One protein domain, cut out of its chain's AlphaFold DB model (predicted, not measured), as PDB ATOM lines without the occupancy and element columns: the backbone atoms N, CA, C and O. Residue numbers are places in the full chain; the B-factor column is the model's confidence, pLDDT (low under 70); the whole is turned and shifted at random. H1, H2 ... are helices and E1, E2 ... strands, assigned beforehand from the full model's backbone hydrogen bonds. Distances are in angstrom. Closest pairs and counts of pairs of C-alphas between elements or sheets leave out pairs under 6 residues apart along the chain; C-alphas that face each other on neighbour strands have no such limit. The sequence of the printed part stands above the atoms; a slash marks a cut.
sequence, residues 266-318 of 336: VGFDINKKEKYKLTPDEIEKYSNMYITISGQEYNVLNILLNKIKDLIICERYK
ATOM      1  N   VAL A 266     129.738 115.999 102.221       29.17
ATOM      2  CA  VAL A 266     129.015 114.843 102.758       29.17
ATOM      3  C   VAL A 266     128.817 113.844 101.619       29.17
ATOM      4  O   VAL A 266     127.850 113.932 100.867       29.17
ATOM      5  N   GLY A 267     129.746 112.905 101.490       30.73
ATOM      6  CA  GLY A 267     129.602 111.701 100.685       30.73
ATOM      7  C   GLY A 267     129.633 110.485 101.597       30.73
ATOM      8  O   GLY A 267     130.678 109.878 101.763       30.73
ATOM      9  N   PHE A 268     128.496 110.125 102.196       28.19
ATOM     10  CA  PHE A 268     128.326 108.774 102.727       28.19
ATOM     11  C   PHE A 268     127.385 108.006 101.812       28.19
ATOM     12  O   PHE A 268     126.162 108.164 101.872       28.19
ATOM     13  N   ASP A 269     128.004 107.161 100.988       32.41
ATOM     14  CA  ASP A 269     127.398 105.989 100.377       32.41
ATOM     15  C   ASP A 269     126.788 105.116 101.477       32.41
ATOM     16  O   ASP A 269     127.409 104.243 102.082       32.41
ATOM     17  N   ILE A 270     125.513 105.362 101.746       34.03
ATOM     18  CA  ILE A 270     124.621 104.362 102.301       34.03
ATOM     19  C   ILE A 270     123.725 103.996 101.136       34.03
ATOM     20  O   ILE A 270     123.014 104.861 100.631       34.03
ATOM     21  N   ASN A 271     123.743 102.720 100.745       34.62
ATOM     22  CA  ASN A 271     122.832 102.075  99.795       34.62
ATOM     23  C   ASN A 271     121.349 102.213 100.222       34.62
ATOM     24  O   ASN A 271     120.647 101.242 100.500       34.62
ATOM     25  N   LYS A 272     120.845 103.443 100.284       42.19
ATOM     26  CA  LYS A 272     119.441 103.811 100.255       42.19
ATOM     27  C   LYS A 272     119.192 104.204  98.815       42.19
ATOM     28  O   LYS A 272     119.790 105.158  98.339       42.19
ATOM     29  N   LYS A 273     118.322 103.470  98.120       45.84
ATOM     30  CA  LYS A 273     117.790 103.915  96.827       45.84
ATOM     31  C   LYS A 273     117.338 105.371  96.986       45.84
ATOM     32  O   LYS A 273     116.347 105.613  97.676       45.84
ATOM     33  N   GLU A 274     118.086 106.315  96.417       51.88
ATOM     34  CA  GLU A 274     117.716 107.727  96.361       51.88
ATOM     35  C   GLU A 274     116.403 107.796  95.574       51.88
ATOM     36  O   GLU A 274     116.390 107.695  94.352       51.88
ATOM     37  N   LYS A 275     115.262 107.856  96.272       62.78
ATOM     38  CA  LYS A 275     113.940 107.820  95.625       62.78
ATOM     39  C   LYS A 275     113.652 109.060  94.783       62.78
ATOM     40  O   LYS A 275     112.765 109.009  93.936       62.78
ATOM     41  N   TYR A 276     114.360 110.157  95.036       68.00
ATOM     42  CA  TYR A 276     114.077 111.459  94.450       68.00
ATOM     43  C   TYR A 276     115.387 112.104  93.992       68.00
ATOM     44  O   TYR A 276     116.012 112.856  94.735       68.00
ATOM     45  N   LYS A 277     115.818 111.778  92.771       81.94
ATOM     46  CA  LYS A 277     116.949 112.420  92.094       81.94
ATOM     47  C   LYS A 277     116.601 112.631  90.630       81.94
ATOM     48  O   LYS A 277     116.017 111.744  90.015       81.94
ATOM     49  N   LEU A 278     116.949 113.804  90.104       82.56
ATOM     50  CA  LEU A 278     116.816 114.089  88.679       82.56
ATOM     51  C   LEU A 278     117.907 113.346  87.916       82.56
ATOM     52  O   LEU A 278     119.070 113.330  88.328       82.56
ATOM     53  N   THR A 279     117.525 112.743  86.801       85.25
ATOM     54  CA  THR A 279     118.467 112.167  85.843       85.25
ATOM     55  C   THR A 279     119.239 113.274  85.111       85.25
ATOM     56  O   THR A 279     118.750 114.404  85.013       85.25
ATOM     57  N   PRO A 280     120.437 112.985  84.574       81.12
ATOM     58  CA  PRO A 280     121.194 113.952  83.777       81.12
ATOM     59  C   PRO A 280     120.378 114.549  82.618       81.12
ATOM     60  O   PRO A 280     120.389 115.763  82.428       81.12
ATOM     61  N   ASP A 281     119.586 113.718  81.934       81.00
ATOM     62  CA  ASP A 281     118.721 114.134  80.822       81.00
ATOM     63  C   ASP A 281     117.626 115.122  81.272       81.00
ATOM     64  O   ASP A 281     117.277 116.066  80.560       81.00
ATOM     65  N   GLU A 282     117.081 114.944  82.480       80.69
ATOM     66  CA  GLU A 282     116.108 115.874  83.063       80.69
ATOM     67  C   GLU A 282     116.765 117.198  83.459       80.69
ATOM     68  O   GLU A 282     116.180 118.260  83.248       80.69
ATOM     69  N   ILE A 283     117.986 117.159  83.997       85.25
ATOM     70  CA  ILE A 283     118.735 118.370  84.348       85.25
ATOM     71  C   ILE A 283     118.990 119.208  83.097       85.25
ATOM     72  O   ILE A 283     118.710 120.406  83.102       85.25
ATOM     73  N   GLU A 284     119.452 118.585  82.013       82.19
ATOM     74  CA  GLU A 284     119.688 119.280  80.749       82.19
ATOM     75  C   GLU A 284     118.386 119.875  80.196       82.19
ATOM     76  O   GLU A 284     118.337 121.062  79.863       82.19
ATOM     77  N   LYS A 285     117.294 119.103  80.215       87.38
ATOM     78  CA  LYS A 285     115.975 119.539  79.740       87.38
ATOM     79  C   LYS A 285     115.410 120.731  80.520       87.38
ATOM     80  O   LYS A 285     114.828 121.632  79.916       87.38
ATOM     81  N   TYR A 286     115.537 120.734  81.847       86.12
ATOM     82  CA  TYR A 286     114.947 121.767  82.705       86.12
ATOM     83  C   TYR A 286     115.877 122.957  82.967       86.12
ATOM     84  O   TYR A 286     115.400 123.988  83.444       86.12
ATOM     85  N   SER A 287     117.168 122.849  82.629       83.56
ATOM     86  CA  SER A 287     118.174 123.899  82.851       83.56
ATOM     87  C   SER A 287     117.805 125.241  82.212       83.56
ATOM     88  O   SER A 287     118.012 126.289  82.821       83.56
ATOM     89  N   ASN A 288     117.188 125.204  81.029       87.44
ATOM     90  CA  ASN A 288     116.829 126.389  80.245       87.44
ATOM     91  C   ASN A 288     115.316 126.655  80.203       87.44
ATOM     92  O   ASN A 288     114.854 127.466  79.402       87.44
ATOM     93  N   MET A 289     114.529 125.960  81.029       89.88
ATOM     94  CA  MET A 289     113.077 126.108  81.049       89.88
ATOM     95  C   MET A 289     112.657 127.074  82.158       89.88
ATOM     96  O   MET A 289     113.068 126.931  83.310       89.88
ATOM     97  N   TYR A 290     111.794 128.027  81.812       92.06
ATOM     98  CA  TYR A 290     111.271 129.028  82.734       92.06
ATOM     99  C   TYR A 290     109.745 128.975  82.773       92.06
ATOM    100  O   TYR A 290     109.092 128.695  81.766       92.06
ATOM    101  N   ILE A 291     109.176 129.212  83.953       91.19
ATOM    102  CA  ILE A 291     107.732 129.343  84.157       91.19
ATOM    103  C   ILE A 291     107.427 130.625  84.918       91.19
ATOM    104  O   ILE A 291     108.179 131.032  85.801       91.19
ATOM    105  N   THR A 292     106.296 131.247  84.605       91.31
ATOM    106  CA  THR A 292     105.862 132.467  85.282       91.31
ATOM    107  C   THR A 292     104.821 132.132  86.344       91.31
ATOM    108  O   THR A 292     103.751 131.613  86.027       91.31
ATOM    109  N   ILE A 293     105.115 132.444  87.606       84.44
ATOM    110  CA  ILE A 293     104.186 132.301  88.733       84.44
ATOM    111  C   ILE A 293     103.986 133.693  89.331       84.44
ATOM    112  O   ILE A 293     104.950 134.357  89.701       84.44
ATOM    113  N   SER A 294     102.736 134.160  89.399       83.38
ATOM    114  CA  SER A 294     102.385 135.482  89.952       83.38
ATOM    115  C   SER A 294     103.157 136.657  89.326       83.38
ATOM    116  O   SER A 294     103.507 137.615  90.007       83.38
ATOM    117  N   GLY A 295     103.436 136.581  88.020       84.62
ATOM    118  CA  GLY A 295     104.145 137.627  87.273       84.62
ATOM    119  C   GLY A 295     105.672 137.614  87.414       84.62
ATOM    120  O   GLY A 295     106.328 138.456  86.811       84.62
ATOM    121  N   GLN A 296     106.242 136.667  88.163       80.94
ATOM    122  CA  GLN A 296     107.687 136.472  88.277       80.94
ATOM    123  C   GLN A 296     108.122 135.208  87.541       80.94
ATOM    124  O   GLN A 296     107.432 134.188  87.577       80.94
ATOM    125  N   GLU A 297     109.256 135.290  86.854       89.69
ATOM    126  CA  GLU A 297     109.817 134.199  86.067       89.69
ATOM    127  C   GLU A 297     110.772 133.361  86.922       89.69
ATOM    128  O   GLU A 297     111.685 133.881  87.562       89.69
ATOM    129  N   TYR A 298     110.544 132.053  86.946       87.56
ATOM    130  CA  TYR A 298     111.305 131.105  87.742       87.56
ATOM    131  C   TYR A 298     111.880 130.012  86.856       87.56
ATOM    132  O   TYR A 298     111.186 129.447  86.010       87.56
ATOM    133  N   ASN A 299     113.139 129.664  87.103       92.25
ATOM    134  CA  ASN A 299     113.771 128.524  86.460       92.25
ATOM    135  C   ASN A 299     113.177 127.208  87.000       92.25
ATOM    136  O   ASN A 299     113.123 126.979  88.213       92.25
ATOM    137  N   VAL A 300     112.735 126.340  86.091       86.94
ATOM    138  CA  VAL A 300     112.049 125.083  86.417       86.94
ATOM    139  C   VAL A 300     112.972 124.109  87.144       86.94
ATOM    140  O   VAL A 300     112.535 123.469  88.100       86.94
ATOM    141  N   LEU A 301     114.248 124.025  86.757       86.75
ATOM    142  CA  LEU A 301     115.222 123.163  87.430       86.75
ATOM    143  C   LEU A 301     115.397 123.570  88.898       86.75
ATOM    144  O   LEU A 301     115.359 122.713  89.780       86.75
ATOM    145  N   ASN A 302     115.494 124.870  89.181       83.31
ATOM    146  CA  ASN A 302     115.605 125.370  90.555       83.31
ATOM    147  C   ASN A 302     114.372 125.026  91.401       83.31
ATOM    148  O   ASN A 302     114.503 124.616  92.557       83.31
ATOM    149  N   ILE A 303     113.170 125.135  90.826       86.81
ATOM    150  CA  ILE A 303     111.932 124.731  91.504       86.81
ATOM    151  C   ILE A 303     111.948 123.230  91.808       86.81
ATOM    152  O   ILE A 303     111.645 122.832  92.935       86.81
ATOM    153  N   LEU A 304     112.312 122.395  90.834       85.75
ATOM    154  CA  LEU A 304     112.352 120.940  90.996       85.75
ATOM    155  C   LEU A 304     113.378 120.513  92.049       85.75
ATOM    156  O   LEU A 304     113.061 119.692  92.907       85.75
ATOM    157  N   LEU A 305     114.570 121.114  92.047       85.44
ATOM    158  CA  LEU A 305     115.601 120.853  93.053       85.44
ATOM    159  C   LEU A 305     115.125 121.213  94.464       85.44
ATOM    160  O   LEU A 305     115.317 120.431  95.396       85.44
ATOM    161  N   ASN A 306     114.453 122.354  94.628       81.62
ATOM    162  CA  ASN A 306     113.880 122.742  95.917       81.62
ATOM    163  C   ASN A 306     112.763 121.784  96.355       81.62
ATOM    164  O   ASN A 306     112.728 121.364  97.507       81.62
ATOM    165  N   LYS A 307     111.902 121.348  95.430       84.81
ATOM    166  CA  LYS A 307     110.845 120.372  95.734       84.81
ATOM    167  C   LYS A 307     111.393 118.996  96.102       84.81
ATOM    168  O   LYS A 307     110.841 118.343  96.983       84.81
ATOM    169  N   ILE A 308     112.489 118.564  95.487       85.06
ATOM    170  CA  ILE A 308     113.179 117.325  95.863       85.06
ATOM    171  C   ILE A 308     113.733 117.429  97.288       85.06
ATOM    172  O   ILE A 308     113.543 116.504  98.076       85.06
ATOM    173  N   LYS A 309     114.342 118.564  97.657       78.75
ATOM    174  CA  LYS A 309     114.790 118.814  99.038       78.75
ATOM    175  C   LYS A 309     113.623 118.755 100.030       78.75
ATOM    176  O   LYS A 309     113.737 118.063 101.042       78.75
ATOM    177  N   ASP A 310     112.494 119.394  99.712       74.19
ATOM    178  CA  ASP A 310     111.277 119.344 100.536       74.19
ATOM    179  C   ASP A 310     110.790 117.897 100.735       74.19
ATOM    180  O   ASP A 310     110.450 117.493 101.848       74.19
ATOM    181  N   LEU A 311     110.774 117.089  99.669       79.31
ATOM    182  CA  LEU A 311     110.340 115.690  99.724       79.31
ATOM    183  C   LEU A 311     111.280 114.817 100.560       79.31
ATOM    184  O   LEU A 311     110.799 113.983 101.327       79.31
ATOM    185  N   ILE A 312     112.595 115.032 100.471       78.25
ATOM    186  CA  ILE A 312     113.591 114.330 101.297       78.25
ATOM    187  C   ILE A 312     113.383 114.652 102.782       78.25
ATOM    188  O   ILE A 312     113.433 113.756 103.629       78.25
ATOM    189  N   ILE A 313     113.112 115.921 103.106       72.50
ATOM    190  CA  ILE A 313     112.797 116.353 104.472       72.50
ATOM    191  C   ILE A 313     111.497 115.687 104.941       72.50
ATOM    192  O   ILE A 313     111.480 115.057 105.998       72.50
ATOM    193  N   CYS A 314     110.430 115.745 104.143       72.31
ATOM    194  CA  CYS A 314     109.160 115.094 104.460       72.31
ATOM    195  C   CYS A 314     109.315 113.580 104.672       72.31
ATOM    196  O   CYS A 314     108.740 113.039 105.613       72.31
ATOM    197  N   GLU A 315     110.109 112.879 103.856       73.38
ATOM    198  CA  GLU A 315     110.357 111.442 104.029       73.38
ATOM    199  C   GLU A 315     111.154 111.153 105.311       73.38
ATOM    200  O   GLU A 315     110.837 110.197 106.020       73.38
ATOM    201  N   ARG A 316     112.118 112.014 105.674       69.19
ATOM    202  CA  ARG A 316     112.878 111.914 106.934       69.19
ATOM    203  C   ARG A 316     111.979 112.033 108.173       69.19
ATOM    204  O   ARG A 316     112.245 111.356 109.165       69.19
ATOM    205  N   TYR A 317     110.923 112.844 108.114       63.41
ATOM    206  CA  TYR A 317     110.020 113.095 109.246       63.41
ATOM    207  C   TYR A 317     108.668 112.364 109.165       63.41
ATOM    208  O   TYR A 317     107.873 112.448 110.097       63.41
ATOM    209  N   LYS A 318     108.411 111.584 108.108       68.38
ATOM    210  CA  LYS A 318     107.123 110.904 107.864       68.38
ATOM    211  C   LYS A 318     106.660 109.979 108.999       68.38
ATOM    212  O   LYS A 318     105.461 109.812 109.198       68.38
TER     213      LYS A 318
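Overview. This is residues 266 to 318 of the 336 residues of the protein "uncharacterized protein LOC113516727 isoform X1" of Galleria mellonella (UniProt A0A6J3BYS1). A short helix, H1, and a long one, H2, meet near their ends as a V, with the small two-stranded hairpin of E1 and E2 at the corner; a tail with no named element leads into H1, and its residues 266 to 273 stick out free. The printed part has 53 residues, with two named helices and two named strands in the order H1, E1, E2, H2. The sheet has the order E1 - E2 and is antiparallel; the class is mixed, helices and strands. The whole is loose, with a radius of gyration of the C-alphas of 13.7 A, and elongated, spanning 40 by 26 by 18 A.

Along the chain. Start at C-alpha 266, at (129.015, 114.843, 102.758), and pass residues 266 to 279 to reach H1, residues 280 to 287, 10.4 A long from C-alpha 280 at (121.194, 113.952, 83.777). Next come E1, residues 290 to 293, 9.8 A, and E2, residues 296 to 299, 10.2 A. H2, residues 300 to 317, runs 25.9 A to C-alpha 317 at (110.020, 113.095, 109.246).

Arrangement. Look first at H1 and H2, which touch, H2 with residues 300 to 301 alone; their closest C-alphas, those of Tyr 286 and Leu 301, are 4.9 A apart. They run opposite ways at a steep tilt of 60 degrees. In the hairpin, E1 and E2 are antiparallel at 143 degrees; find N 291 and O 298 at 2.9 A and N 298 and O 291 at 2.8 A, both within hydrogen-bond range. In H1 and H2 every O i to N i+4 pair is within that range.

Size, cuts and confidence. The C-alphas farthest apart, those of Asn 271 and Gly 295, are 42.1 A apart. The printed part has no cut, and its three links between named elements are tight. Mean pLDDT of the printed part is 74.1; look for values under 70 at residues 266 to 276 and 316 to 318.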